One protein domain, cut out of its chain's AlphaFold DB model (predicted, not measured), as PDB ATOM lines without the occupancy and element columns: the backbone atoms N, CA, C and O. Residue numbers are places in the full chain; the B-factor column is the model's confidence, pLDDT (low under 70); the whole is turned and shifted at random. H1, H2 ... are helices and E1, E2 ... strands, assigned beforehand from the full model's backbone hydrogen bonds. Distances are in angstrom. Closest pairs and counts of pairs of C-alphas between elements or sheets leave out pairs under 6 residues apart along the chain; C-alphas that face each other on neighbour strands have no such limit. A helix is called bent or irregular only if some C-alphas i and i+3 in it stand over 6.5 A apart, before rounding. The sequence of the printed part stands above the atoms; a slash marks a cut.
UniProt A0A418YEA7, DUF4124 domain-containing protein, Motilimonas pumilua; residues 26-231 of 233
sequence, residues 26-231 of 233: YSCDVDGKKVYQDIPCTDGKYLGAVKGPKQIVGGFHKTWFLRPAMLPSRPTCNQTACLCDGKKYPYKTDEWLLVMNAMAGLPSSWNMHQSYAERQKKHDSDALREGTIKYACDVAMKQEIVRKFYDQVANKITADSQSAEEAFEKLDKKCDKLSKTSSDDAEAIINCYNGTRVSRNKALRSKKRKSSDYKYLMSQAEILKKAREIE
ATOM      1  N   TYR A  26     -26.314  45.373  59.379       59.81
ATOM      2  CA  TYR A  26     -25.855  44.134  59.985       59.81
ATOM      3  C   TYR A  26     -24.895  43.436  59.022       59.81
ATOM      4  O   TYR A  26     -25.238  43.176  57.868       59.81
ATOM      5  N   SER A  27     -23.679  43.142  59.484       56.97
ATOM      6  CA  SER A  27     -22.736  42.314  58.735       56.97
ATOM      7  C   SER A  27     -23.022  40.841  59.013       56.97
ATOM      8  O   SER A  27     -22.820  40.385  60.138       56.97
ATOM      9  N   CYS A  28     -23.457  40.102  58.001       63.59
ATOM     10  CA  CYS A  28     -23.585  38.653  58.054       63.59
ATOM     11  C   CYS A  28     -22.349  38.006  57.422       63.59
ATOM     12  O   CYS A  28     -21.862  38.465  56.385       63.59
ATOM     13  N   ASP A  29     -21.863  36.933  58.040       49.03
ATOM     14  CA  ASP A  29     -20.904  36.031  57.413       49.03
ATOM     15  C   ASP A  29     -21.686  34.989  56.607       49.03
ATOM     16  O   ASP A  29     -22.524  34.268  57.156       49.03
ATOM     17  N   VAL A  30     -21.485  34.980  55.293       51.53
ATOM     18  CA  VAL A  30     -22.115  34.031  54.372       51.53
ATOM     19  C   VAL A  30     -21.005  33.389  53.561       51.53
ATOM     20  O   VAL A  30     -20.369  34.054  52.740       51.53
ATOM     21  N   ASP A  31     -20.767  32.102  53.815       42.47
ATOM     22  CA  ASP A  31     -19.736  31.295  53.153       42.47
ATOM     23  C   ASP A  31     -18.340  31.962  53.188       42.47
ATOM     24  O   ASP A  31     -17.633  32.033  52.183       42.47
ATOM     25  N   GLY A  32     -17.957  32.520  54.346       42.41
ATOM     26  CA  GLY A  32     -16.648  33.147  54.571       42.41
ATOM     27  C   GLY A  32     -16.517  34.569  54.017       42.41
ATOM     28  O   GLY A  32     -15.408  35.106  53.931       42.41
ATOM     29  N   LYS A  33     -17.625  35.197  53.603       40.34
ATOM     30  CA  LYS A  33     -17.660  36.574  53.097       40.34
ATOM     31  C   LYS A  33     -18.626  37.440  53.886       40.34
ATOM     32  O   LYS A  33     -19.762  37.057  54.146       40.34
ATOM     33  N   LYS A  34     -18.186  38.664  54.192       54.59
ATOM     34  CA  LYS A  34     -19.016  39.672  54.860       54.59
ATOM     35  C   LYS A  34     -19.967  40.328  53.865       54.59
ATOM     36  O   LYS A  34     -19.528  40.989  52.925       54.59
ATOM     37  N   VAL A  35     -21.260  40.180  54.109       53.41
ATOM     38  CA  VAL A  35     -22.343  40.880  53.408       53.41
ATOM     39  C   VAL A  35     -23.130  41.724  54.394       53.41
ATOM     40  O   VAL A  35     -23.231  41.397  55.569       53.41
ATOM     41  N   TYR A  36     -23.678  42.827  53.910       60.31
ATOM     42  CA  TYR A  36     -24.252  43.882  54.729       60.31
ATOM     43  C   TYR A  36     -25.749  44.006  54.425       60.31
ATOM     44  O   TYR A  36     -26.127  44.184  53.267       60.31
ATOM     45  N   GLN A  37     -26.601  43.868  55.439       55.16
ATOM     46  CA  GLN A  37     -28.061  43.861  55.298       55.16
ATOM     47  C   GLN A  37     -28.718  44.786  56.318       55.16
ATOM     48  O   GLN A  37     -28.151  45.086  57.359       55.16
ATOM     49  N   ASP A  38     -29.925  45.244  56.019       50.03
ATOM     50  CA  ASP A  38     -30.699  46.140  56.876       50.03
ATOM     51  C   ASP A  38     -31.594  45.406  57.892       50.03
ATOM     52  O   ASP A  38     -32.250  46.043  58.713       50.03
ATOM     53  N   ILE A  39     -31.591  44.068  57.865       56.19
ATOM     54  CA  ILE A  39     -32.350  43.186  58.760       56.19
ATOM     55  C   ILE A  39     -31.355  42.264  59.502       56.19
ATOM     56  O   ILE A  39     -30.390  41.813  58.876       56.19
ATOM     57  N   PRO A  40     -31.547  41.974  60.810       51.56
ATOM     58  CA  PRO A  40     -30.668  41.086  61.574       51.56
ATOM     59  C   PRO A  40     -30.570  39.684  60.963       51.56
ATOM     60  O   PRO A  40     -31.576  39.118  60.532       51.56
ATOM     61  N   CYS A  41     -29.370  39.094  60.968       56.94
ATOM     62  CA  CYS A  41     -29.162  37.742  60.457       56.94
ATOM     63  C   CYS A  41     -29.894  36.732  61.364       56.94
ATOM     64  O   CYS A  41     -29.425  36.423  62.456       56.94
ATOM     65  N   THR A  42     -31.024  36.187  60.921       46.84
ATOM     66  CA  THR A  42     -31.595  34.966  61.508       46.84
ATOM     67  C   THR A  42     -30.750  33.782  61.050       46.84
ATOM     68  O   THR A  42     -30.957  33.250  59.963       46.84
ATOM     69  N   ASP A  43     -29.737  33.442  61.846       40.38
ATOM     70  CA  ASP A  43     -28.939  32.215  61.772       40.38
ATOM     71  C   ASP A  43     -28.511  31.771  60.373       40.38
ATOM     72  O   ASP A  43     -28.857  30.665  59.972       40.38
ATOM     73  N   GLY A  44     -27.754  32.614  59.649       37.12
ATOM     74  CA  GLY A  44     -26.748  32.232  58.633       37.12
ATOM     75  C   GLY A  44     -27.133  31.218  57.545       37.12
ATOM     76  O   GLY A  44     -26.284  30.768  56.780       37.12
ATOM     77  N   LYS A  45     -28.395  30.820  57.452       34.06
ATOM     78  CA  LYS A  45     -28.865  29.791  56.549       34.06
ATOM     79  C   LYS A  45     -29.395  30.517  55.348       34.06
ATOM     80  O   LYS A  45     -30.395  31.225  55.418       34.06
ATOM     81  N   TYR A  46     -28.706  30.285  54.238       41.81
ATOM     82  CA  TYR A  46     -29.276  30.289  52.906       41.81
ATOM     83  C   TYR A  46     -30.762  29.908  52.996       41.81
ATOM     84  O   TYR A  46     -31.100  28.731  53.163       41.81
ATOM     85  N   LEU A  47     -31.653  30.904  52.950       41.06
ATOM     86  CA  LEU A  47     -33.078  30.655  52.795       41.06
ATOM     87  C   LEU A  47     -33.176  30.017  51.422       41.06
ATOM     88  O   LEU A  47     -32.945  30.684  50.413       41.06
ATOM     89  N   GLY A  48     -33.343  28.691  51.409       40.88
ATOM     90  CA  GLY A  48     -33.353  27.863  50.213       40.88
ATOM     91  C   GLY A  48     -33.991  28.616  49.058       40.88
ATOM     92  O   GLY A  48     -35.122  29.055  49.231       40.88
ATOM     93  N   ALA A  49     -33.288  28.788  47.925       45.69
ATOM     94  CA  ALA A  49     -33.880  29.295  46.694       45.69
ATOM     95  C   ALA A  49     -35.261  28.663  46.563       45.69
ATOM     96  O   ALA A  49     -35.367  27.443  46.407       45.69
ATOM     97  N   VAL A  50     -36.302  29.473  46.760       49.03
ATOM     98  CA  VAL A  50     -37.671  28.977  46.778       49.03
ATOM     99  C   VAL A  50     -37.893  28.423  45.392       49.03
ATOM    100  O   VAL A  50     -37.958  29.204  44.443       49.03
ATOM    101  N   LYS A  51     -37.879  27.089  45.258       48.81
ATOM    102  CA  LYS A  51     -37.891  26.424  43.954       48.81
ATOM    103  C   LYS A  51     -39.041  27.013  43.153       48.81
ATOM    104  O   LYS A  51     -40.203  26.891  43.540       48.81
ATOM    105  N   GLY A  52     -38.688  27.716  42.079       50.53
ATOM    106  CA  GLY A  52     -39.684  28.126  41.115       50.53
ATOM    107  C   GLY A  52     -40.179  26.850  40.443       50.53
ATOM    108  O   GLY A  52     -39.415  25.885  40.324       50.53
ATOM    109  N   PRO A  53     -41.444  26.779  40.028       50.91
ATOM    110  CA  PRO A  53     -41.892  25.668  39.215       50.91
ATOM    111  C   PRO A  53     -41.034  25.605  37.951       50.91
ATOM    112  O   PRO A  53     -40.705  26.631  37.347       50.91
ATOM    113  N   LYS A  54     -40.680  24.383  37.544       52.22
ATOM    114  CA  LYS A  54     -40.101  24.126  36.225       52.22
ATOM    115  C   LYS A  54     -41.161  24.492  35.190       52.22
ATOM    116  O   LYS A  54     -42.092  23.726  35.021       52.22
ATOM    117  N   GLN A  55     -41.006  25.661  34.565       48.53
ATOM    118  CA  GLN A  55     -41.854  26.196  33.492       48.53
ATOM    119  C   GLN A  55     -43.364  26.169  33.771       48.53
ATOM    120  O   GLN A  55     -44.029  25.143  33.681       48.53
ATOM    121  N   ILE A  56     -43.943  27.346  33.990       48.09
ATOM    122  CA  ILE A  56     -45.396  27.494  33.886       48.09
ATOM    123  C   ILE A  56     -45.739  27.706  32.418       48.09
ATOM    124  O   ILE A  56     -45.242  28.639  31.784       48.09
ATOM    125  N   VAL A  57     -46.605  26.847  31.885       44.72
ATOM    126  CA  VAL A  57     -47.299  27.111  30.625       44.72
ATOM    127  C   VAL A  57     -48.307  28.229  30.897       44.72
ATOM    128  O   VAL A  57     -49.392  27.984  31.413       44.72
ATOM    129  N   GLY A  58     -47.913  29.465  30.591       52.91
ATOM    130  CA  GLY A  58     -48.776  30.645  30.659       52.91
ATOM    131  C   GLY A  58     -48.779  31.366  32.012       52.91
ATOM    132  O   GLY A  58     -49.607  31.086  32.871       52.91
ATOM    133  N   GLY A  59     -47.908  32.369  32.156       61.75
ATOM    134  CA  GLY A  59     -48.004  33.397  33.203       61.75
ATOM    135  C   GLY A  59     -46.864  33.421  34.227       61.75
ATOM    136  O   GLY A  59     -45.943  32.604  34.187       61.75
ATOM    137  N   PHE A  60     -46.919  34.405  35.129       69.19
ATOM    138  CA  PHE A  60     -45.963  34.568  36.226       69.19
ATOM    139  C   PHE A  60     -46.154  33.521  37.326       69.19
ATOM    140  O   PHE A  60     -47.275  33.204  37.718       69.19
ATOM    141  N   HIS A  61     -45.053  33.050  37.914       71.12
ATOM    142  CA  HIS A  61     -45.124  32.407  39.220       71.12
ATOM    143  C   HIS A  61     -44.919  33.429  40.333       71.12
ATOM    144  O   HIS A  61     -43.982  34.224  40.283       71.12
ATOM    145  N   LYS A  62     -45.714  33.327  41.404       69.44
ATOM    146  CA  LYS A  62     -45.565  34.170  42.601       69.44
ATOM    147  C   LYS A  62     -44.145  34.155  43.183       69.44
ATOM    148  O   LYS A  62     -43.676  35.172  43.673       69.44
ATOM    149  N   THR A  63     -43.429  33.030  43.086       69.81
ATOM    150  CA  THR A  63     -42.070  32.929  43.647       69.81
ATOM    151  C   THR A  63     -41.043  33.750  42.882       69.81
ATOM    152  O   THR A  63     -39.990  34.020  43.434       69.81
ATOM    153  N   TRP A  64     -41.318  34.145  41.634       74.62
ATOM    154  CA  TRP A  64     -40.403  34.983  40.853       74.62
ATOM    155  C   TRP A  64     -40.355  36.429  41.345       74.62
ATOM    156  O   TRP A  64     -39.489  37.186  40.917       74.62
ATOM    157  N   PHE A  65     -41.270  36.807  42.237       76.12
ATOM    158  CA  PHE A  65     -41.286  38.098  42.916       76.12
ATOM    159  C   PHE A  65     -40.756  38.025  44.343       76.12
ATOM    160  O   PHE A  65     -40.822  39.015  45.049       76.12
ATOM    161  N   LEU A  66     -40.232  36.876  44.772       77.38
ATOM    162  CA  LEU A  66     -39.505  36.814  46.031       77.38
ATOM    163  C   LEU A  66     -38.131  37.455  45.854       77.38
ATOM    164  O   LEU A  66     -37.513  37.340  44.793       77.38
ATOM    165  N   ARG A  67     -37.609  38.070  46.906       80.12
ATOM    166  CA  ARG A  67     -36.230  38.546  46.926       80.12
ATOM    167  C   ARG A  67     -35.259  37.389  46.631       80.12
ATOM    168  O   ARG A  67     -35.281  36.382  47.345       80.12
ATOM    169  N   PRO A  68     -34.390  37.503  45.608       77.00
ATOM    170  CA  PRO A  68     -33.415  36.464  45.308       77.00
ATOM    171  C   PRO A  68     -32.388  36.343  46.440       77.00
ATOM    172  O   PRO A  68     -31.991  37.337  47.059       77.00
ATOM    173  N   ALA A  69     -31.933  35.117  46.698       69.12
ATOM    174  CA  ALA A  69     -30.858  34.878  47.650       69.12
ATOM    175  C   ALA A  69     -29.562  35.536  47.150       69.12
ATOM    176  O   ALA A  69     -29.354  35.687  45.948       69.12
ATOM    177  N   MET A  70     -28.672  35.910  48.072       69.06
ATOM    178  CA  MET A  70     -27.372  36.512  47.732       69.06
ATOM    179  C   MET A  70     -27.469  37.799  46.898       69.06
ATOM    180  O   MET A  70     -26.558  38.115  46.137       69.06
ATOM    181  N   LEU A  71     -28.566  38.545  47.038       74.75
ATOM    182  CA  LEU A  71     -28.694  39.878  46.464       74.75
ATOM    183  C   LEU A  71     -27.763  40.846  47.227       74.75
ATOM    184  O   LEU A  71     -28.058  41.162  48.381       74.75
ATOM    185  N   PRO A  72     -26.654  41.314  46.620       67.44
ATOM    186  CA  PRO A  72     -25.616  42.090  47.314       67.44
ATOM    187  C   PRO A  72     -26.082  43.478  47.767       67.44
ATOM    188  O   PRO A  72     -25.574  44.017  48.744       67.44
ATOM    189  N   SER A  73     -27.033  44.081  47.050       72.06
ATOM    190  CA  SER A  73     -27.552  45.419  47.334       72.06
ATOM    191  C   SER A  73     -28.990  45.562  46.842       72.06
ATOM    192  O   SER A  73     -29.455  44.808  45.985       72.06
ATOM    193  N   ARG A  74     -29.725  46.530  47.399       74.81
ATOM    194  CA  ARG A  74     -31.060  46.870  46.894       74.81
ATOM    195  C   ARG A  74     -30.937  47.484  45.494       74.81
ATOM    196  O   ARG A  74     -30.123  48.394  45.326       74.81
ATOM    197  N   PRO A  75     -31.728  47.028  44.507       79.88
ATOM    198  CA  PRO A  75     -31.741  47.667  43.204       79.88
ATOM    199  C   PRO A  75     -32.267  49.098  43.349       79.88
ATOM    200  O   PRO A  75     -33.215  49.353  44.090       79.88
ATOM    201  N   THR A  76     -31.661  50.040  42.632       79.19
ATOM    202  CA  THR A  76     -32.158  51.419  42.545       79.19
ATOM    203  C   THR A  76     -32.412  51.769  41.092       79.19
ATOM    204  O   THR A  76     -31.537  51.635  40.240       79.19
ATOM    205  N   CYS A  77     -33.632  52.194  40.794       80.25
ATOM    206  CA  CYS A  77     -34.081  52.459  39.436       80.25
ATOM    207  C   CYS A  77     -34.532  53.918  39.334       80.25
ATOM    208  O   CYS A  77     -35.425  54.355  40.063       80.25
ATOM    209  N   ASN A  78     -33.925  54.692  38.432       81.94
ATOM    210  CA  ASN A  78     -34.321  56.077  38.147       81.94
ATOM    211  C   ASN A  78     -35.147  56.133  36.846       81.94
ATOM    212  O   ASN A  78     -35.935  55.217  36.629       81.94
ATOM    213  N   GLN A  79     -35.064  57.202  36.048       75.62
ATOM    214  CA  GLN A  79     -35.746  57.322  34.746       75.62
ATOM    215  C   GLN A  79     -34.893  56.835  33.561       75.62
ATOM    216  O   GLN A  79     -35.385  56.765  32.443       75.62
ATOM    217  N   THR A  80     -33.615  56.513  33.780       82.88
ATOM    218  CA  THR A  80     -32.659  56.188  32.708       82.88
ATOM    219  C   THR A  80     -31.943  54.856  32.904       82.88
ATOM    220  O   THR A  80     -31.396  54.321  31.941       82.88
ATOM    221  N   ALA A  81     -31.913  54.305  34.117       87.12
ATOM    222  CA  ALA A  81     -31.327  53.005  34.401       87.12
ATOM    223  C   ALA A  81     -31.791  52.411  35.738       87.12
ATOM    224  O   ALA A  81     -32.208  53.131  36.650       87.12
ATOM    225  N   CYS A  82     -31.609  51.097  35.861       84.44
ATOM    226  CA  CYS A  82     -31.494  50.400  37.137       84.44
ATOM    227  C   CYS A  82     -30.028  50.133  37.477       84.44
ATOM    228  O   CYS A  82     -29.199  49.922  36.588       84.44
ATOM    229  N   LEU A  83     -29.720  50.114  38.768       83.12
ATOM    230  CA  LEU A  83     -28.404  49.826  39.317       83.12
ATOM    231  C   LEU A  83     -28.519  48.747  40.393       83.12
ATOM    232  O   LEU A  83     -29.404  48.824  41.243       83.12
ATOM    233  N   CYS A  84     -27.613  47.774  40.374       82.44
ATOM    234  CA  CYS A  84     -27.456  46.765  41.420       82.44
ATOM    235  C   CYS A  84     -25.982  46.365  41.490       82.44
ATOM    236  O   CYS A  84     -25.431  45.905  40.493       82.44
ATOM    237  N   ASP A  85     -25.339  46.572  42.641       77.75
ATOM    238  CA  ASP A  85     -23.933  46.199  42.878       77.75
ATOM    239  C   ASP A  85     -22.957  46.732  41.815       77.75
ATOM    240  O   ASP A  85     -22.199  45.996  41.188       77.75
ATOM    241  N   GLY A  86     -23.066  48.026  41.499       74.00
ATOM    242  CA  GLY A  86     -22.264  48.673  40.452       74.00
ATOM    243  C   GLY A  86     -22.634  48.280  39.013       74.00
ATOM    244  O   GLY A  86     -22.195  48.942  38.072       74.00
ATOM    245  N   LYS A  87     -23.486  47.266  38.805       78.81
ATOM    246  CA  LYS A  87     -24.012  46.906  37.482       78.81
ATOM    247  C   LYS A  87     -25.132  47.857  37.097       78.81
ATOM    248  O   LYS A  87     -26.019  48.135  37.900       78.81
ATOM    249  N   LYS A  88     -25.104  48.324  35.849       83.31
ATOM    250  CA  LYS A  88     -26.082  49.257  35.284       83.31
ATOM    251  C   LYS A  88     -26.895  48.585  34.187       83.31
ATOM    252  O   LYS A  88     -26.333  48.082  33.217       83.31
ATOM    253  N   TYR A  89     -28.214  48.656  34.306       80.75
ATOM    254  CA  TYR A  89     -29.166  48.268  33.275       80.75
ATOM    255  C   TYR A  89     -29.825  49.530  32.696       80.75
ATOM    256  O   TYR A  89     -30.758  50.060  33.301       80.75
ATOM    257  N   PRO A  90     -29.311  50.083  31.582       81.56
ATOM    258  CA  PRO A  90     -29.848  51.304  30.998       81.56
ATOM    259  C   PRO A  90     -31.208  51.059  30.347       81.56
ATOM    260  O   PRO A  90     -31.418  50.053  29.670       81.56
ATOM    261  N   TYR A  91     -32.102  52.031  30.473       80.00
ATOM    262  CA  TYR A  91     -33.331  52.083  29.697       80.00
ATOM    263  C   TYR A  91     -33.038  52.837  28.407       80.00
ATOM    264  O   TYR A  91     -32.554  53.966  28.427       80.00
ATOM    265  N   LYS A  92     -33.307  52.206  27.269       68.25
ATOM    266  CA  LYS A  92     -33.213  52.852  25.949       68.25
ATOM    267  C   LYS A  92     -34.574  52.944  25.260       68.25
ATOM    268  O   LYS A  92     -34.646  53.239  24.074       68.25
ATOM    269  N   THR A  93     -35.640  52.602  25.974       72.44
ATOM    270  CA  THR A  93     -36.910  52.189  25.383       72.44
ATOM    271  C   THR A  93     -38.093  52.816  26.104       72.44
ATOM    272  O   THR A  93     -37.984  53.168  27.274       72.44
ATOM    273  N   ASP A  94     -39.227  52.890  25.405       84.94
ATOM    274  CA  ASP A  94     -40.543  53.207  25.971       84.94
ATOM    275  C   ASP A  94     -40.825  52.386  27.244       84.94
ATOM    276  O   ASP A  94     -40.421  51.223  27.347       84.94
ATOM    277  N   GLU A  95     -41.537  52.983  28.200       85.81
ATOM    278  CA  GLU A  95     -41.895  52.375  29.488       85.81
ATOM    279  C   GLU A  95     -42.705  51.091  29.296       85.81
ATOM    280  O   GLU A  95     -42.491  50.111  30.009       85.81
ATOM    281  N   TRP A  96     -43.581  51.062  28.282       86.25
ATOM    282  CA  TRP A  96     -44.288  49.845  27.879       86.25
ATOM    283  C   TRP A  96     -43.300  48.716  27.569       86.25
ATOM    284  O   TRP A  96     -43.415  47.618  28.110       86.25
ATOM    285  N   LEU A  97     -42.296  48.993  26.730       86.62
ATOM    286  CA  LEU A  97     -41.330  47.983  26.296       86.62
ATOM    287  C   LEU A  97     -40.440  47.569  27.468       86.62
ATOM    288  O   LEU A  97     -40.084  46.401  27.590       86.62
ATOM    289  N   LEU A  98     -40.123  48.512  28.353       89.00
ATOM    290  CA  LEU A  98     -39.366  48.259  29.569       89.00
ATOM    291  C   LEU A  98     -40.100  47.273  30.493       89.00
ATOM    292  O   LEU A  98     -39.514  46.263  30.886       89.00
ATOM    293  N   VAL A  99     -41.381  47.523  30.791       89.50
ATOM    294  CA  VAL A  99     -42.204  46.637  31.631       89.50
ATOM    295  C   VAL A  99     -42.382  45.277  30.966       89.50
ATOM    296  O   VAL A  99     -42.147  44.256  31.610       89.50
ATOM    297  N   MET A 100     -42.708  45.239  29.673       85.50
ATOM    298  CA  MET A 100     -42.905  43.985  28.941       85.50
ATOM    299  C   MET A 100     -41.629  43.141  28.869       85.50
ATOM    300  O   MET A 100     -41.687  41.928  29.063       85.50
ATOM    301  N   ASN A 101     -40.466  43.762  28.663       87.75
ATOM    302  CA  ASN A 101     -39.180  43.063  28.669       87.75
ATOM    303  C   ASN A 101     -38.805  42.562  30.066       87.75
ATOM    304  O   ASN A 101     -38.285  41.453  30.200       87.75
ATOM    305  N   ALA A 102     -39.064  43.354  31.109       90.00
ATOM    306  CA  ALA A 102     -38.830  42.927  32.484       90.00
ATOM    307  C   ALA A 102     -39.720  41.731  32.841       90.00
ATOM    308  O   ALA A 102     -39.217  40.720  33.330       90.00
ATOM    309  N   MET A 103     -41.005  41.809  32.496       86.50
ATOM    310  CA  MET A 103     -41.980  40.731  32.623       86.50
ATOM    311  C   MET A 103     -41.520  39.472  31.863       86.50
ATOM    312  O   MET A 103     -41.360  38.414  32.467       86.50
ATOM    313  N   ALA A 104     -41.219  39.565  30.569       85.31
ATOM    314  CA  ALA A 104     -40.802  38.411  29.768       85.31
ATOM    315  C   ALA A 104     -39.448  37.812  30.203       85.31
ATOM    316  O   ALA A 104     -39.232  36.606  30.083       85.31
ATOM    317  N   GLY A 105     -38.530  38.641  30.706       88.06
ATOM    318  CA  GLY A 105     -37.183  38.228  31.103       88.06
ATOM    319  C   GLY A 105     -37.076  37.674  32.524       88.06
ATOM    320  O   GLY A 105     -36.137  36.925  32.808       88.06
ATOM    321  N   LEU A 106     -38.013  38.013  33.415       87.69
ATOM    322  CA  LEU A 106     -37.992  37.596  34.819       87.69
ATOM    323  C   LEU A 106     -37.915  36.066  35.008       87.69
ATOM    324  O   LEU A 106     -37.059  35.633  35.778       87.69
ATOM    325  N   PRO A 107     -38.688  35.227  34.283       85.44
ATOM    326  CA  PRO A 107     -38.620  33.772  34.430       85.44
ATOM    327  C   PRO A 107     -37.235  33.214  34.086       85.44
ATOM    328  O   PRO A 107     -36.697  32.369  34.797       85.44
ATOM    329  N   SER A 108     -36.636  33.709  32.998       87.38
ATOM    330  CA  SER A 108     -35.311  33.279  32.549       87.38
ATOM    331  C   SER A 108     -34.232  33.679  33.557       87.38
ATOM    332  O   SER A 108     -33.457  32.831  33.999       87.38
ATOM    333  N   SER A 109     -34.227  34.942  34.002       89.69
ATOM    334  CA  SER A 109     -33.285  35.410  35.028       89.69
ATOM    335  C   SER A 109     -33.442  34.649  36.344       89.69
ATOM    336  O   SER A 109     -32.437  34.293  36.958       89.69
ATOM    337  N   TRP A 110     -34.677  34.335  36.740       87.81
ATOM    338  CA  TRP A 110     -34.947  33.540  37.932       87.81
ATOM    339  C   TRP A 110     -34.387  32.121  37.811       87.81
ATOM    340  O   TRP A 110     -33.652  31.672  38.686       87.81
ATOM    341  N   ASN A 111     -34.663  31.431  36.704       86.12
ATOM    342  CA  ASN A 111     -34.152  30.080  36.464       86.12
ATOM    343  C   ASN A 111     -32.619  30.039  36.441       86.12
ATOM    344  O   ASN A 111     -32.014  29.121  36.996       86.12
ATOM    345  N   MET A 112     -31.984  31.049  35.840       88.75
ATOM    346  CA  MET A 112     -30.527  31.172  35.841       88.75
ATOM    347  C   MET A 112     -29.985  31.398  37.251       88.75
ATOM    348  O   MET A 112     -29.050  30.708  37.653       88.75
ATOM    349  N   HIS A 113     -30.604  32.286  38.034       87.00
ATOM    350  CA  HIS A 113     -30.238  32.484  39.435       87.00
ATOM    351  C   HIS A 113     -30.337  31.176  40.232       87.00
ATOM    352  O   HIS A 113     -29.381  30.802  40.908       87.00
ATOM    353  N   GLN A 114     -31.441  30.437  40.094       84.38
ATOM    354  CA  GLN A 114     -31.629  29.158  40.785       84.38
ATOM    355  C   GLN A 114     -30.590  28.118  40.379       84.38
ATOM    356  O   GLN A 114     -29.989  27.493  41.247       84.38
ATOM    357  N   SER A 115     -30.332  27.970  39.080       85.75
ATOM    358  CA  SER A 115     -29.336  27.027  38.564       85.75
ATOM    359  C   SER A 115     -27.934  27.313  39.109       85.75
ATOM    360  O   SER A 115     -27.252  26.407  39.591       85.75
ATOM    361  N   TYR A 116     -27.506  28.580  39.099       86.12
ATOM    362  CA  TYR A 116     -26.201  28.969  39.637       86.12
ATOM    363  C   TYR A 116     -26.125  28.773  41.149       86.12
ATOM    364  O   TYR A 116     -25.155  28.191  41.634       86.12
ATOM    365  N   ALA A 117     -27.172  29.154  41.878       81.12
ATOM    366  CA  ALA A 117     -27.203  28.997  43.322       81.12
ATOM    367  C   ALA A 117     -27.218  27.512  43.740       81.12
ATOM    368  O   ALA A 117     -26.544  27.131  44.694       81.12
ATOM    369  N   GLU A 118     -27.923  26.639  43.011       82.88
ATOM    370  CA  GLU A 118     -27.902  25.188  43.243       82.88
ATOM    371  C   GLU A 118     -26.531  24.566  42.950       82.88
ATOM    372  O   GLU A 118     -26.093  23.677  43.683       82.88
ATOM    373  N   ARG A 119     -25.839  25.025  41.902       80.12
ATOM    374  CA  ARG A 119     -24.477  24.573  41.584       80.12
ATOM    375  C   ARG A 119     -23.465  25.051  42.616       80.12
ATOM    376  O   ARG A 119     -22.607  24.266  43.003       80.12
ATOM    377  N   GLN A 120     -23.595  26.289  43.089       77.38
ATOM    378  CA  GLN A 120     -22.712  26.862  44.102       77.38
ATOM    379  C   GLN A 120     -22.777  26.085  45.425       77.38
ATOM    380  O   GLN A 120     -21.751  25.844  46.044       77.38
ATOM    381  N   LYS A 121     -23.959  25.592  45.823       76.62
ATOM    382  CA  LYS A 121     -24.083  24.716  47.005       76.62
ATOM    383  C   LYS A 121     -23.257  23.434  46.917       76.62
ATOM    384  O   LYS A 121     -22.920  22.856  47.941       76.62
ATOM    385  N   LYS A 122     -23.037  22.933  45.700       78.56
ATOM    386  CA  LYS A 122     -22.294  21.690  45.451       78.56
ATOM    387  C   LYS A 122     -20.808  21.948  45.231       78.56
ATOM    388  O   LYS A 122     -19.998  21.065  45.484       78.56
ATOM    389  N   HIS A 123     -20.473  23.129  44.721       77.31
ATOM    390  CA  HIS A 123     -19.127  23.500  44.326       77.31
ATOM    391  C   HIS A 123     -18.868  24.948  44.732       77.31
ATOM    392  O   HIS A 123     -19.465  25.866  44.165       77.31
ATOM    393  N   ASP A 124     -17.955  25.151  45.677       77.44
ATOM    394  CA  ASP A 124     -17.508  26.491  46.033       77.44
ATOM    395  C   ASP A 124     -16.547  27.006  44.955       77.44
ATOM    396  O   ASP A 124     -15.447  26.491  44.756       77.44
ATOM    397  N   SER A 125     -17.021  27.967  44.167       83.12
ATOM    398  CA  SER A 125     -16.273  28.565  43.069       83.12
ATOM    399  C   SER A 125     -16.645  30.031  42.936       83.12
ATOM    400  O   SER A 125     -17.825  30.384  42.842       83.12
ATOM    401  N   ASP A 126     -15.625  30.877  42.832       79.25
ATOM    402  CA  ASP A 126     -15.786  32.313  42.623       79.25
ATOM    403  C   ASP A 126     -16.629  32.632  41.382       79.25
ATOM    404  O   ASP A 126     -17.494  33.506  41.441       79.25
ATOM    405  N   ALA A 127     -16.453  31.868  40.299       81.69
ATOM    406  CA  ALA A 127     -17.222  32.027  39.068       81.69
ATOM    407  C   ALA A 127     -18.710  31.682  39.256       81.69
ATOM    408  O   ALA A 127     -19.588  32.346  38.695       81.69
ATOM    409  N   LEU A 128     -19.019  30.656  40.060       80.00
ATOM    410  CA  LEU A 128     -20.404  30.312  40.387       80.00
ATOM    411  C   LEU A 128     -21.038  31.398  41.251       80.00
ATOM    412  O   LEU A 128     -22.148  31.826  40.948       80.00
ATOM    413  N   ARG A 129     -20.313  31.903  42.252       81.19
ATOM    414  CA  ARG A 129     -20.780  33.001  43.101       81.19
ATOM    415  C   ARG A 129     -21.034  34.281  42.306       81.19
ATOM    416  O   ARG A 129     -22.075  34.912  42.490       81.19
ATOM    417  N   GLU A 130     -20.129  34.658  41.404       84.62
ATOM    418  CA  GLU A 130     -20.314  35.824  40.533       84.62
ATOM    419  C   GLU A 130     -21.554  35.668  39.641       84.62
ATOM    420  O   GLU A 130     -22.351  36.600  39.499       84.62
ATOM    421  N   GLY A 131     -21.762  34.469  39.087       86.00
ATOM    422  CA  GLY A 131     -22.965  34.137  38.332       86.00
ATOM    423  C   GLY A 131     -24.239  34.232  39.177       86.00
ATOM    424  O   GLY A 131     -25.201  34.872  38.749       86.00
ATOM    425  N   THR A 132     -24.240  33.678  40.395       84.56
ATOM    426  CA  THR A 132     -25.375  33.767  41.327       84.56
ATOM    427  C   THR A 132     -25.745  35.223  41.610       84.56
ATOM    428  O   THR A 132     -26.915  35.586  41.471       84.56
ATOM    429  N   ILE A 133     -24.752  36.068  41.925       83.06
ATOM    430  CA  ILE A 133     -24.928  37.504  42.191       83.06
ATOM    431  C   ILE A 133     -25.434  38.241  40.946       83.06
ATOM    432  O   ILE A 133     -26.365  39.043  41.029       83.06
ATOM    433  N   LYS A 134     -24.859  37.960  39.768       87.88
ATOM    434  CA  LYS A 134     -25.294  38.549  38.494       87.88
ATOM    435  C   LYS A 134     -26.783  38.316  38.262       87.88
ATOM    436  O   LYS A 134     -27.515  39.277  38.038       87.88
ATOM    437  N   TYR A 135     -27.227  37.066  38.339       90.50
ATOM    438  CA  TYR A 135     -28.623  36.742  38.069       90.50
ATOM    439  C   TYR A 135     -29.560  37.177  39.203       90.50
ATOM    440  O   TYR A 135     -30.703  37.528  38.922       90.50
ATOM    441  N   ALA A 136     -29.080  37.255  40.452       86.75
ATOM    442  CA  ALA A 136     -29.825  37.878  41.547       86.75
ATOM    443  C   ALA A 136     -30.099  39.366  41.261       86.75
ATOM    444  O   ALA A 136     -31.239  39.813  41.366       86.75
ATOM    445  N   CYS A 137     -29.089  40.123  40.817       87.12
ATOM    446  CA  CYS A 137     -29.279  41.510  40.388       87.12
ATOM    447  C   CYS A 137     -30.217  41.623  39.177       87.12
ATOM    448  O   CYS A 137     -31.086  42.492  39.156       87.12
ATOM    449  N   ASP A 138     -30.089  40.741  38.181       90.50
ATOM    450  CA  ASP A 138     -30.962  40.747  37.000       90.50
ATOM    451  C   ASP A 138     -32.433  40.507  37.346       90.50
ATOM    452  O   ASP A 138     -33.312  41.087  36.702       90.50
ATOM    453  N   VAL A 139     -32.700  39.640  38.323       88.81
ATOM    454  CA  VAL A 139     -34.033  39.420  38.891       88.81
ATOM    455  C   VAL A 139     -34.507  40.681  39.606       88.81
ATOM    456  O   VAL A 139     -35.562  41.210  39.260       88.81
ATOM    457  N   ALA A 140     -33.708  41.198  40.541       87.75
ATOM    458  CA  ALA A 140     -34.084  42.325  41.385       87.75
ATOM    459  C   ALA A 140     -34.374  43.596  40.570       87.75
ATOM    460  O   ALA A 140     -35.367  44.277  40.805       87.75
ATOM    461  N   MET A 141     -33.564  43.893  39.549       89.94
ATOM    462  CA  MET A 141     -33.815  45.029  38.656       89.94
ATOM    463  C   MET A 141     -35.113  44.864  37.853       89.94
ATOM    464  O   MET A 141     -35.838  45.835  37.666       89.94
ATOM    465  N   LYS A 142     -35.444  43.650  37.391       90.38
ATOM    466  CA  LYS A 142     -36.703  43.398  36.664       90.38
ATOM    467  C   LYS A 142     -37.918  43.504  37.582       90.38
ATOM    468  O   LYS A 142     -38.914  44.097  37.180       90.38
ATOM    469  N   GLN A 143     -37.824  42.977  38.802       88.31
ATOM    470  CA  GLN A 143     -38.849  43.151  39.834       88.31
ATOM    471  C   GLN A 143     -39.087  44.641  40.109       88.31
ATOM    472  O   GLN A 143     -40.229  45.088  40.082       88.31
ATOM    473  N   GLU A 144     -38.016  45.420  40.268       87.62
ATOM    474  CA  GLU A 144     -38.081  46.860  40.532       87.62
ATOM    475  C   GLU A 144     -38.678  47.660  39.357       87.62
ATOM    476  O   GLU A 144     -39.470  48.578  39.563       87.62
ATOM    477  N   ILE A 145     -38.368  47.284  38.113       89.50
ATOM    478  CA  ILE A 145     -39.006  47.861  36.919       89.50
ATOM    479  C   ILE A 145     -40.514  47.608  36.935       89.50
ATOM    480  O   ILE A 145     -41.300  48.541  36.761       89.50
ATOM    481  N   VAL A 146     -40.924  46.351  37.138       89.25
ATOM    482  CA  VAL A 146     -42.344  45.981  37.170       89.25
ATOM    483  C   VAL A 146     -43.041  46.711  38.314       89.25
ATOM    484  O   VAL A 146     -44.084  47.319  38.108       89.25
ATOM    485  N   ARG A 147     -42.429  46.750  39.498       86.25
ATOM    486  CA  ARG A 147     -42.918  47.502  40.653       86.25
ATOM    487  C   ARG A 147     -43.216  48.956  40.323       86.25
ATOM    488  O   ARG A 147     -44.305  49.439  40.611       86.25
ATOM    489  N   LYS A 148     -42.236  49.643  39.743       86.50
ATOM    490  CA  LYS A 148     -42.270  51.093  39.584       86.50
ATOM    491  C   LYS A 148     -43.170  51.550  38.441       86.50
ATOM    492  O   LYS A 148     -43.801  52.595  38.555       86.50
ATOM    493  N   PHE A 149     -43.212  50.794  37.345       89.38
ATOM    494  CA  PHE A 149     -43.814  51.264  36.095       89.38
ATOM    495  C   PHE A 149     -45.069  50.492  35.669       89.38
ATOM    496  O   PHE A 149     -45.760  50.941  34.753       89.38
ATOM    497  N   TYR A 150     -45.407  49.361  36.307       89.56
ATOM    498  CA  TYR A 150     -46.544  48.539  35.873       89.56
ATOM    499  C   TYR A 150     -47.871  49.298  35.906       89.56
ATOM    500  O   TYR A 150     -48.579  49.278  34.907       89.56
ATOM    501  N   ASP A 151     -48.195  49.999  36.997       88.69
ATOM    502  CA  ASP A 151     -49.501  50.666  37.132       88.69
ATOM    503  C   ASP A 151     -49.678  51.760  36.068       88.69
ATOM    504  O   ASP A 151     -50.722  51.854  35.422       88.69
ATOM    505  N   GLN A 152     -48.621  52.532  35.803       90.56
ATOM    506  CA  GLN A 152     -48.602  53.542  34.744       90.56
ATOM    507  C   GLN A 152     -48.817  52.921  33.356       90.56
ATOM    508  O   GLN A 152     -49.651  53.397  32.581       90.56
ATOM    509  N   VAL A 153     -48.107  51.833  33.044       90.00
ATOM    510  CA  VAL A 153     -48.241  51.127  31.759       90.00
ATOM    511  C   VAL A 153     -49.613  50.456  31.625       90.00
ATOM    512  O   VAL A 153     -50.222  50.526  30.556       90.00
ATOM    513  N   ALA A 154     -50.131  49.854  32.694       89.56
ATOM    514  CA  ALA A 154     -51.438  49.207  32.727       89.56
ATOM    515  C   ALA A 154     -52.571  50.218  32.502       89.56
ATOM    516  O   ALA A 154     -53.464  49.966  31.689       89.56
ATOM    517  N   ASN A 155     -52.500  51.389  33.140       91.06
ATOM    518  CA  ASN A 155     -53.457  52.476  32.933       91.06
ATOM    519  C   ASN A 155     -53.419  52.986  31.488       91.06
ATOM    520  O   ASN A 155     -54.463  53.108  30.847       91.06
ATOM    521  N   LYS A 156     -52.217  53.208  30.940       90.94
ATOM    522  CA  LYS A 156     -52.036  53.639  29.547       90.94
ATOM    523  C   LYS A 156     -52.602  52.624  28.552       90.94
ATOM    524  O   LYS A 156     -53.324  53.008  27.640       90.94
ATOM    525  N   ILE A 157     -52.322  51.332  28.732       88.44
ATOM    526  CA  ILE A 157     -52.861  50.281  27.854       88.44
ATOM    527  C   ILE A 157     -54.380  50.168  27.975       88.44
ATOM    528  O   ILE A 157     -55.052  49.948  26.968       88.44
ATOM    529  N   THR A 158     -54.928  50.325  29.180       90.06
ATOM    530  CA  THR A 158     -56.379  50.307  29.395       90.06
ATOM    531  C   THR A 158     -57.048  51.442  28.625       90.06
ATOM    532  O   THR A 158     -57.966  51.182  27.847       90.06
ATOM    533  N   ALA A 159     -56.524  52.666  28.751       91.94
ATOM    534  CA  ALA A 159     -57.005  53.823  28.000       91.94
ATOM    535  C   ALA A 159     -56.864  53.616  26.481       91.94
ATOM    536  O   ALA A 159     -57.837  53.763  25.745       91.94
ATOM    537  N   ASP A 160     -55.695  53.174  26.007       89.25
ATOM    538  CA  ASP A 160     -55.457  52.897  24.585       89.25
ATOM    539  C   ASP A 160     -56.415  51.832  24.026       89.25
ATOM    540  O   ASP A 160     -56.855  51.928  22.877       89.25
ATOM    541  N   SER A 161     -56.722  50.792  24.810       91.06
ATOM    542  CA  SER A 161     -57.654  49.733  24.413       91.06
ATOM    543  C   SER A 161     -59.085  50.256  24.323       91.06
ATOM    544  O   SER A 161     -59.777  49.923  23.363       91.06
ATOM    545  N   GLN A 162     -59.521  51.077  25.282       92.38
ATOM    546  CA  GLN A 162     -60.843  51.708  25.267       92.38
ATOM    547  C   GLN A 162     -60.981  52.669  24.082       92.38
ATOM    548  O   GLN A 162     -61.903  52.532  23.282       92.38
ATOM    549  N   SER A 163     -60.008  53.558  23.874       91.62
ATOM    550  CA  SER A 163     -60.026  54.488  22.740       91.62
ATOM    551  C   SER A 163     -59.992  53.771  21.385       91.62
ATOM    552  O   SER A 163     -60.628  54.216  20.429       91.62
ATOM    553  N   ALA A 164     -59.267  52.651  21.268       89.31
ATOM    554  CA  ALA A 164     -59.253  51.856  20.040       89.31
ATOM    555  C   ALA A 164     -60.592  51.144  19.777       89.31
ATOM    556  O   ALA A 164     -60.992  51.023  18.616       89.31
ATOM    557  N   GLU A 165     -61.275  50.690  20.832       90.81
ATOM    558  CA  GLU A 165     -62.625  50.127  20.759       90.81
ATOM    559  C   GLU A 165     -63.623  51.181  20.266       90.81
ATOM    560  O   GLU A 165     -64.264  50.983  19.235       90.81
ATOM    561  N   GLU A 166     -63.668  52.342  20.922       91.94
ATOM    562  CA  GLU A 166     -64.554  53.457  20.573       91.94
ATOM    563  C   GLU A 166     -64.331  53.950  19.137       91.94
ATOM    564  O   GLU A 166     -65.282  54.187  18.387       91.94
ATOM    565  N   ALA A 167     -63.066  54.077  18.720       87.81
ATOM    566  CA  ALA A 167     -62.721  54.485  17.362       87.81
ATOM    567  C   ALA A 167     -63.203  53.472  16.315       87.81
ATOM    568  O   ALA A 167     -63.665  53.867  15.240       87.81
ATOM    569  N   PHE A 168     -63.105  52.173  16.616       88.19
ATOM    570  CA  PHE A 168     -63.637  51.131  15.747       88.19
ATOM    571  C   PHE A 168     -65.167  51.180  15.704       88.19
ATOM    572  O   PHE A 168     -65.719  51.248  14.609       88.19
ATOM    573  N   GLU A 169     -65.848  51.229  16.851       88.50
ATOM    574  CA  GLU A 169     -67.314  51.289  16.911       88.50
ATOM    575  C   GLU A 169     -67.889  52.502  16.175       88.50
ATOM    576  O   GLU A 169     -68.894  52.386  15.474       88.50
ATOM    577  N   LYS A 170     -67.248  53.671  16.294       87.44
ATOM    578  CA  LYS A 170     -67.667  54.887  15.586       87.44
ATOM    579  C   LYS A 170     -67.599  54.720  14.068       87.44
ATOM    580  O   LYS A 170     -68.444  55.262  13.359       87.44
ATOM    581  N   LEU A 171     -66.593  54.001  13.566       83.56
ATOM    582  CA  LEU A 171     -66.467  53.691  12.141       83.56
ATOM    583  C   LEU A 171     -67.448  52.599  11.705       83.56
ATOM    584  O   LEU A 171     -67.987  52.699  10.608       83.56
ATOM    585  N   ASP A 172     -67.694  51.605  12.557       80.94
ATOM    586  CA  ASP A 172     -68.627  50.506  12.294       80.94
ATOM    587  C   ASP A 172     -70.063  51.032  12.156       80.94
ATOM    588  O   ASP A 172     -70.709  50.839  11.129       80.94
ATOM    589  N   LYS A 173     -70.492  51.859  13.117       83.50
ATOM    590  CA  LYS A 173     -71.825  52.482  13.166       83.50
ATOM    591  C   LYS A 173     -72.037  53.583  12.117       83.50
ATOM    592  O   LYS A 173     -73.157  54.068  11.962       83.50
ATOM    593  N   LYS A 174     -70.986  54.038  11.418       80.12
ATOM    594  CA  LYS A 174     -71.077  55.161  10.464       80.12
ATOM    595  C   LYS A 174     -71.944  54.815   9.252       80.12
ATOM    596  O   LYS A 174     -72.678  55.680   8.787       80.12
ATOM    597  N   CYS A 175     -71.855  53.577   8.767       71.62
ATOM    598  CA  CYS A 175     -72.614  53.121   7.599       71.62
ATOM    599  C   CYS A 175     -73.943  52.438   7.970       71.62
ATOM    600  O   CYS A 175     -74.811  52.327   7.113       71.62
ATOM    601  N   ASP A 176     -74.151  52.070   9.240       70.94
ATOM    602  CA  ASP A 176     -75.393  51.434   9.715       70.94
ATOM    603  C   ASP A 176     -76.597  52.396   9.777       70.94
ATOM    604  O   ASP A 176     -77.738  51.957   9.892       70.94
ATOM    605  N   LYS A 177     -76.362  53.716   9.703       64.06
ATOM    606  CA  LYS A 177     -77.421  54.746   9.707       64.06
ATOM    607  C   LYS A 177     -78.147  54.909   8.365       64.06
ATOM    608  O   LYS A 177     -79.102  55.679   8.299       64.06
ATOM    609  N   LEU A 178     -77.693  54.238   7.309       62.62
ATOM    610  CA  LEU A 178     -78.336  54.251   5.995       62.62
ATOM    611  C   LEU A 178     -79.432  53.166   5.991       62.62
ATOM    612  O   LEU A 178     -79.146  51.991   6.219       62.62
ATOM    613  N   SER A 179     -80.695  53.581   5.845       53.53
ATOM    614  CA  SER A 179     -81.883  52.716   5.952       53.53
ATOM    615  C   SER A 179     -81.834  51.551   4.958       53.53
ATOM    616  O   SER A 179     -81.440  51.728   3.820       53.53
ATOM    617  N   LYS A 180     -82.279  50.350   5.345       56.38
ATOM    618  CA  LYS A 180     -82.269  49.145   4.483       56.38
ATOM    619  C   LYS A 180     -83.467  49.042   3.522       56.38
ATOM    620  O   LYS A 180     -83.752  47.952   3.034       56.38
ATOM    621  N   THR A 181     -84.225  50.115   3.314       56.06
ATOM    622  CA  THR A 181     -85.582  50.016   2.751       56.06
ATOM    623  C   THR A 181     -85.698  50.323   1.256       56.06
ATOM    624  O   THR A 181     -86.753  50.031   0.699       56.06
ATOM    625  N   SER A 182     -84.660  50.833   0.578       60.41
ATOM    626  CA  SER A 182     -84.672  51.021  -0.885       60.41
ATOM    627  C   SER A 182     -83.428  50.466  -1.599       60.41
ATOM    628  O   SER A 182     -82.371  50.271  -1.004       60.41
ATOM    629  N   SER A 183     -83.566  50.196  -2.903       60.44
ATOM    630  CA  SER A 183     -82.470  49.806  -3.810       60.44
ATOM    631  C   SER A 183     -81.343  50.849  -3.843       60.44
ATOM    632  O   SER A 183     -80.167  50.489  -3.824       60.44
ATOM    633  N   ASP A 184     -81.698  52.134  -3.819       61.41
ATOM    634  CA  ASP A 184     -80.743  53.249  -3.850       61.41
ATOM    635  C   ASP A 184     -79.950  53.344  -2.537       61.41
ATOM    636  O   ASP A 184     -78.762  53.684  -2.527       61.41
ATOM    637  N   ASP A 185     -80.565  52.933  -1.423       65.75
ATOM    638  CA  ASP A 185     -79.866  52.798  -0.150       65.75
ATOM    639  C   ASP A 185     -78.815  51.680  -0.192       65.75
ATOM    640  O   ASP A 185     -77.764  51.804   0.434       65.75
ATOM    641  N   ALA A 186     -79.039  50.599  -0.950       68.50
ATOM    642  CA  ALA A 186     -78.085  49.490  -1.035       68.50
ATOM    643  C   ALA A 186     -76.763  49.912  -1.702       68.50
ATOM    644  O   ALA A 186     -75.685  49.565  -1.209       68.50
ATOM    645  N   GLU A 187     -76.822  50.706  -2.774       72.81
ATOM    646  CA  GLU A 187     -75.628  51.241  -3.439       72.81
ATOM    647  C   GLU A 187     -74.909  52.281  -2.563       72.81
ATOM    648  O   GLU A 187     -73.683  52.237  -2.413       72.81
ATOM    649  N   ALA A 188     -75.660  53.161  -1.889       71.56
ATOM    650  CA  ALA A 188     -75.109  54.115  -0.925       71.56
ATOM    651  C   ALA A 188     -74.413  53.416   0.259       71.56
ATOM    652  O   ALA A 188     -73.331  53.833   0.689       71.56
ATOM    653  N   ILE A 189     -74.985  52.313   0.750       72.81
ATOM    654  CA  ILE A 189     -74.399  51.460   1.790       72.81
ATOM    655  C   ILE A 189     -73.089  50.828   1.298       72.81
ATOM    656  O   ILE A 189     -72.069  50.912   1.991       72.81
ATOM    657  N   ILE A 190     -73.077  50.236   0.098       75.81
ATOM    658  CA  ILE A 190     -71.874  49.624  -0.493       75.81
ATOM    659  C   ILE A 190     -70.766  50.669  -0.667       75.81
ATOM    660  O   ILE A 190     -69.622  50.427  -0.273       75.81
ATOM    661  N   ASN A 191     -71.098  51.855  -1.177       78.75
ATOM    662  CA  ASN A 191     -70.144  52.947  -1.361       78.75
ATOM    663  C   ASN A 191     -69.619  53.493  -0.023       78.75
ATOM    664  O   ASN A 191     -68.418  53.751   0.101       78.75
ATOM    665  N   CYS A 192     -70.460  53.572   1.016       78.62
ATOM    666  CA  CYS A 192     -70.028  53.922   2.372       78.62
ATOM    667  C   CYS A 192     -69.027  52.900   2.929       78.62
ATOM    668  O   CYS A 192     -67.951  53.277   3.409       78.62
ATOM    669  N   TYR A 193     -69.332  51.601   2.837       77.69
ATOM    670  CA  TYR A 193     -68.425  50.556   3.314       77.69
ATOM    671  C   TYR A 193     -67.130  50.506   2.503       77.69
ATOM    672  O   TYR A 193     -66.058  50.380   3.095       77.69
ATOM    673  N   ASN A 194     -67.187  50.669   1.180       80.81
ATOM    674  CA  ASN A 194     -66.000  50.704   0.325       80.81
ATOM    675  C   ASN A 194     -65.112  51.920   0.629       80.81
ATOM    676  O   ASN A 194     -63.903  51.760   0.808       80.81
ATOM    677  N   GLY A 195     -65.703  53.107   0.794       78.44
ATOM    678  CA  GLY A 195     -64.986  54.336   1.146       78.44
ATOM    679  C   GLY A 195     -64.396  54.329   2.563       78.44
ATOM    680  O   GLY A 195     -63.385  54.979   2.824       78.44
ATOM    681  N   THR A 196     -64.979  53.560   3.490       81.69
ATOM    682  CA  THR A 196     -64.500  53.452   4.882       81.69
ATOM    683  C   THR A 196     -63.661  52.201   5.159       81.69
ATOM    684  O   THR A 196     -63.020  52.121   6.212       81.69
ATOM    685  N   ARG A 197     -63.585  51.250   4.217       84.25
ATOM    686  CA  ARG A 197     -62.931  49.937   4.367       84.25
ATOM    687  C   ARG A 197     -61.499  50.026   4.885       84.25
ATOM    688  O   ARG A 197     -61.132  49.289   5.801       84.25
ATOM    689  N   VAL A 198     -60.677  50.908   4.313       85.12
ATOM    690  CA  VAL A 198     -59.262  51.058   4.704       85.12
ATOM    691  C   VAL A 198     -59.154  51.529   6.156       85.12
ATOM    692  O   VAL A 198     -58.445  50.915   6.957       85.12
ATOM    693  N   SER A 199     -59.911  52.564   6.519       84.38
ATOM    694  CA  SER A 199     -59.943  53.126   7.874       84.38
ATOM    695  C   SER A 199     -60.491  52.130   8.896       84.38
ATOM    696  O   SER A 199     -59.893  51.958   9.958       84.38
ATOM    697  N   ARG A 200     -61.566  51.406   8.556       85.00
ATOM    698  CA  ARG A 200     -62.155  50.352   9.396       85.00
ATOM    699  C   ARG A 200     -61.170  49.208   9.629       85.00
ATOM    700  O   ARG A 200     -60.975  48.795  10.767       85.00
ATOM    701  N   ASN A 201     -60.478  48.748   8.587       86.94
ATOM    702  CA  ASN A 201     -59.455  47.706   8.714       86.94
ATOM    703  C   ASN A 201     -58.269  48.161   9.571       86.94
ATOM    704  O   ASN A 201     -57.761  47.382  10.381       86.94
ATOM    705  N   LYS A 202     -57.831  49.419   9.433       88.62
ATOM    706  CA  LYS A 202     -56.781  50.001  10.280       88.62
ATOM    707  C   LYS A 202     -57.223  50.066  11.745       88.62
ATOM    708  O   LYS A 202     -56.471  49.630  12.617       88.62
ATOM    709  N   ALA A 203     -58.442  50.537  12.011       87.06
ATOM    710  CA  ALA A 203     -59.015  50.589  13.354       87.06
ATOM    711  C   ALA A 203     -59.176  49.187  13.963       87.06
ATOM    712  O   ALA A 203     -58.750  48.965  15.092       87.06
ATOM    713  N   LEU A 204     -59.662  48.209  13.191       87.88
ATOM    714  CA  LEU A 204     -59.795  46.820  13.633       87.88
ATOM    715  C   LEU A 204     -58.443  46.201  14.006       87.88
ATOM    716  O   LEU A 204     -58.335  45.517  15.023       87.88
ATOM    717  N   ARG A 205     -57.395  46.439  13.205       90.38
ATOM    718  CA  ARG A 205     -56.028  45.990  13.527       90.38
ATOM    719  C   ARG A 205     -55.520  46.639  14.813       90.38
ATOM    720  O   ARG A 205     -54.949  45.942  15.649       90.38
ATOM    721  N   SER A 206     -55.757  47.942  14.981       88.50
ATOM    722  CA  SER A 206     -55.391  48.676  16.197       88.50
ATOM    723  C   SER A 206     -56.095  48.105  17.431       88.50
ATOM    724  O   SER A 206     -55.426  47.700  18.379       88.50
ATOM    725  N   LYS A 207     -57.427  47.958  17.374       90.12
ATOM    726  CA  LYS A 207     -58.260  47.333  18.410       90.12
ATOM    727  C   LYS A 207     -57.745  45.946  18.788       90.12
ATOM    728  O   LYS A 207     -57.512  45.678  19.962       90.12
ATOM    729  N   LYS A 208     -57.509  45.070  17.804       91.12
ATOM    730  CA  LYS A 208     -56.992  43.712  18.050       91.12
ATOM    731  C   LYS A 208     -55.651  43.734  18.781       91.12
ATOM    732  O   LYS A 208     -55.482  42.997  19.748       91.12
ATOM    733  N   ARG A 209     -54.719  44.589  18.348       90.00
ATOM    734  CA  ARG A 209     -53.404  44.726  18.986       90.00
ATOM    735  C   ARG A 209     -53.532  45.213  20.430       90.00
ATOM    736  O   ARG A 209     -53.055  44.537  21.332       90.00
ATOM    737  N   LYS A 210     -54.226  46.332  20.656       88.81
ATOM    738  CA  LYS A 210     -54.379  46.929  21.995       88.81
ATOM    739  C   LYS A 210     -55.149  46.025  22.958       88.81
ATOM    740  O   LYS A 210     -54.756  45.895  24.111       88.81
ATOM    741  N   SER A 211     -56.168  45.316  22.469       86.19
ATOM    742  CA  SER A 211     -56.892  44.311  23.255       86.19
ATOM    743  C   SER A 211     -56.001  43.130  23.647       86.19
ATOM    744  O   SER A 211     -56.114  42.620  24.759       86.19
ATOM    745  N   SER A 212     -55.092  42.697  22.765       87.12
ATOM    746  CA  SER A 212     -54.116  41.651  23.091       87.12
ATOM    747  C   SER A 212     -53.161  42.100  24.197       87.12
ATOM    748  O   SER A 212     -52.967  41.363  25.164       87.12
ATOM    749  N   ASP A 213     -52.610  43.312  24.084       84.69
ATOM    750  CA  ASP A 213     -51.714  43.891  25.094       84.69
ATOM    751  C   ASP A 213     -52.430  44.023  26.452       84.69
ATOM    752  O   ASP A 213     -51.895  43.625  27.488       84.69
ATOM    753  N   TYR A 214     -53.679  44.504  26.439       86.94
ATOM    754  CA  TYR A 214     -54.535  44.603  27.622       86.94
ATOM    755  C   TYR A 214     -54.777  43.239  28.274       86.94
ATOM    756  O   TYR A 214     -54.534  43.073  29.467       86.94
ATOM    757  N   LYS A 215     -55.209  42.239  27.496       86.88
ATOM    758  CA  LYS A 215     -55.463  40.883  28.007       86.88
ATOM    759  C   LYS A 215     -54.211  40.276  28.625       86.88
ATOM    760  O   LYS A 215     -54.305  39.660  29.685       86.88
ATOM    761  N   TYR A 216     -53.054  40.463  27.987       85.19
ATOM    762  CA  TYR A 216     -51.791  39.991  28.535       85.19
ATOM    763  C   TYR A 216     -51.509  40.633  29.895       85.19
ATOM    764  O   TYR A 216     -51.379  39.896  30.867       85.19
ATOM    765  N   LEU A 217     -51.494  41.967  30.009       84.44
ATOM    766  CA  LEU A 217     -51.210  42.623  31.291       84.44
ATOM    767  C   LEU A 217     -52.219  42.242  32.375       84.44
ATOM    768  O   LEU A 217     -51.828  41.828  33.464       84.44
ATOM    769  N   MET A 218     -53.515  42.295  32.064       84.75
ATOM    770  CA  MET A 218     -54.560  42.021  33.051       84.75
ATOM    771  C   MET A 218     -54.567  40.565  33.515       84.75
ATOM    772  O   MET A 218     -54.825  40.309  34.687       84.75
ATOM    773  N   SER A 219     -54.186  39.615  32.654       83.81
ATOM    774  CA  SER A 219     -54.006  38.216  33.074       83.81
ATOM    775  C   SER A 219     -52.923  38.040  34.147       83.81
ATOM    776  O   SER A 219     -52.925  37.042  34.862       83.81
ATOM    777  N   GLN A 220     -52.012  39.008  34.281       82.06
ATOM    778  CA  GLN A 220     -50.927  38.989  35.260       82.06
ATOM    779  C   GLN A 220     -51.217  39.855  36.495       82.06
ATOM    780  O   GLN A 220     -50.494  39.751  37.485       82.06
ATOM    781  N   ALA A 221     -52.279  40.668  36.477       82.94
ATOM    782  CA  ALA A 221     -52.587  41.634  37.532       82.94
ATOM    783  C   ALA A 221     -52.776  40.975  38.906       82.94
ATOM    784  O   ALA A 221     -52.209  41.441  39.889       82.94
ATOM    785  N   GLU A 222     -53.498  39.855  38.976       77.81
ATOM    786  CA  GLU A 222     -53.717  39.123  40.233       77.81
ATOM    787  C   GLU A 222     -52.424  38.543  40.816       77.81
ATOM    788  O   GLU A 222     -52.222  38.543  42.031       77.81
ATOM    789  N   ILE A 223     -51.515  38.068  39.959       77.31
ATOM    790  CA  ILE A 223     -50.217  37.545  40.403       77.31
ATOM    791  C   ILE A 223     -49.357  38.686  40.943       77.31
ATOM    792  O   ILE A 223     -48.732  38.537  41.990       77.31
ATOM    793  N   LEU A 224     -49.361  39.832  40.260       80.62
ATOM    794  CA  LEU A 224     -48.628  41.023  40.679       80.62
ATOM    795  C   LEU A 224     -49.191  41.622  41.967       80.62
ATOM    796  O   LEU A 224     -48.421  41.996  42.846       80.62
ATOM    797  N   LYS A 225     -50.516  41.656  42.119       80.00
ATOM    798  CA  LYS A 225     -51.177  42.093  43.349       80.00
ATOM    799  C   LYS A 225     -50.762  41.217  44.531       80.00
ATOM    800  O   LYS A 225     -50.267  41.734  45.522       80.00
ATOM    801  N   LYS A 226     -50.855  39.893  44.384       71.31
ATOM    802  CA  LYS A 226     -50.414  38.942  45.419       71.31
ATOM    803  C   LYS A 226     -48.919  39.043  45.708       71.31
ATOM    804  O   LYS A 226     -48.507  38.887  46.850       71.31
ATOM    805  N   ALA A 227     -48.093  39.303  44.697       71.06
ATOM    806  CA  ALA A 227     -46.663  39.517  44.893       71.06
ATOM    807  C   ALA A 227     -46.377  40.738  45.786       71.06
ATOM    808  O   ALA A 227     -45.551  40.631  46.689       71.06
ATOM    809  N   ARG A 228     -47.112  41.845  45.591       72.19
ATOM    810  CA  ARG A 228     -47.045  43.049  46.443       72.19
ATOM    811  C   ARG A 228     -47.534  42.825  47.878       72.19
ATOM    812  O   ARG A 228     -47.238  43.637  48.740       72.19
ATOM    813  N   GLU A 229     -48.331  41.784  48.121       68.06
ATOM    814  CA  GLU A 229     -48.837  41.430  49.457       68.06
ATOM    815  C   GLU A 229     -47.869  40.506  50.222       68.06
ATOM    816  O   GLU A 229     -47.820  40.547  51.449       68.06
ATOM    817  N   ILE A 230     -47.124  39.648  49.509       61.44
ATOM    818  CA  ILE A 230     -46.206  38.649  50.094       61.44
ATOM    819  C   ILE A 230     -44.927  39.297  50.611       61.44
ATOM    820  O   ILE A 230     -44.431  38.960  51.685       61.44
ATOM    821  N   GLU A 231     -44.365  40.200  49.828       56.69
ATOM    822  CA  GLU A 231     -43.332  41.088  50.312       56.69
ATOM    823  C   GLU A 231     -44.072  42.309  50.860       56.69
ATOM    824  O   GLU A 231     -44.799  42.950  50.113       56.69
TER     825      GLU A 231
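AT A GLANCE: This is residues 26 to 231 of the 233 residues of the protein "DUF4124 domain-containing protein" of Motilimonas pumilua (UniProt A0A418YEA7). The model is a long rod: the arm H3b runs out from a helical body and H4a and H4b come back beside it as a long helical hairpin. The body at the other end holds H2a, H2b and H3a, with the small strand hairpin E3 and E4 over H3a, while the hairpin E1 and E2 lies at the end of the rod far from H4a. The printed part has 206 residues, mostly helix, in the order E1 E2 H1 E3 E4 H2 H3 H4, with two separate antiparallel two-stranded sheets. It is only just loose, close to extended, with a radius of gyration of the C-alphas of 25.0 A and spans of 89 by 33 by 30 A.

IN THESE COORDINATES: E1, residues 26 to 30, begins at C-alpha 26 (-25.855, 44.134, 59.985), and E2 is residues 33 to 37. H1 is residues 62 to 65, E3 residues 81 to 84 and E4 residues 87 to 90. Three helices, each assigned as one by its hydrogen bonds, are bent. H2, residues 95 to 122, has C-alphas 104 and 107 6.9 A apart, with arms H2a, 95 to 104, and H2b, 107 to 122, 23.1 A long. H3, residues 126 to 176, has C-alphas 148 and 151 7.6 A apart, with arms H3a, 126 to 148, 32.6 A, and H3b, 151 to 176, 37.7 A. H4, residues 183 to 230, has C-alphas 195 and 198 7.5 A apart, with arms H4a, 183 to 195, and H4b, 198 to 230, 48.8 A, ending at C-alpha 230 (-46.206, 38.649, 50.094). H3b is irregular, with C-alphas 172 and 175 6.7 A apart, and so is H4b, with C-alphas 219 and 222 7.2 A apart.

HOW THE PARTS SIT: In the hairpin E1 and E2, N 26 and O 37 are 2.7 A apart, within hydrogen-bond range; in the hairpin E3 and E4, N 89 and O 82 are 2.8 A apart, also within range. The closest C-alphas of E3 and H3a, Cys 84 and Cys 137, are 5.7 A apart. H2b and H3a, a helical hairpin, touch at a shallow tilt of 29 degrees, opposite ways, closest at the C-alphas of His 113 and Tyr 135, 4.8 A. H2a touches H3a at a steep tilt of 47 degrees, closest at the C-alphas of Ala 102 and Lys 142, 4.7 A. H3b and H4b touch at a shallow tilt of 29 degrees, opposite ways, closest at the C-alphas of Ala 164 and Lys 207, 4.9 A. H3b and H4a, a helical hairpin, touch at 31 degrees, with the C-alphas of Cys 175 and Cys 192 5.9 A apart. H1 touches H4b through residues 223 to 227 of H4b alone, the C-alphas of Phe 65 and Ala 227 being closest at 5.9 A. E1 and H3a are apart. In H2a and H3a every O i to N i+4 pair is within hydrogen-bond range; the counts are 11 of 12 in H2b, 20 of 22 in H3b, 8 of 9 in H4a and 26 of 29 in H4b, and H1 is too short for such a pair.

THE WHOLE: The C-alphas farthest apart, Gly 32 and Ser 182, are 89.6 A apart. The printed part has no cut. The links E2 to H1, 24 residues, and H1 to E3, 15 residues, are long. The mean pLDDT of the printed part is 76.2, with 54 residues under 70, among them 26 to 60 and 177 to 186.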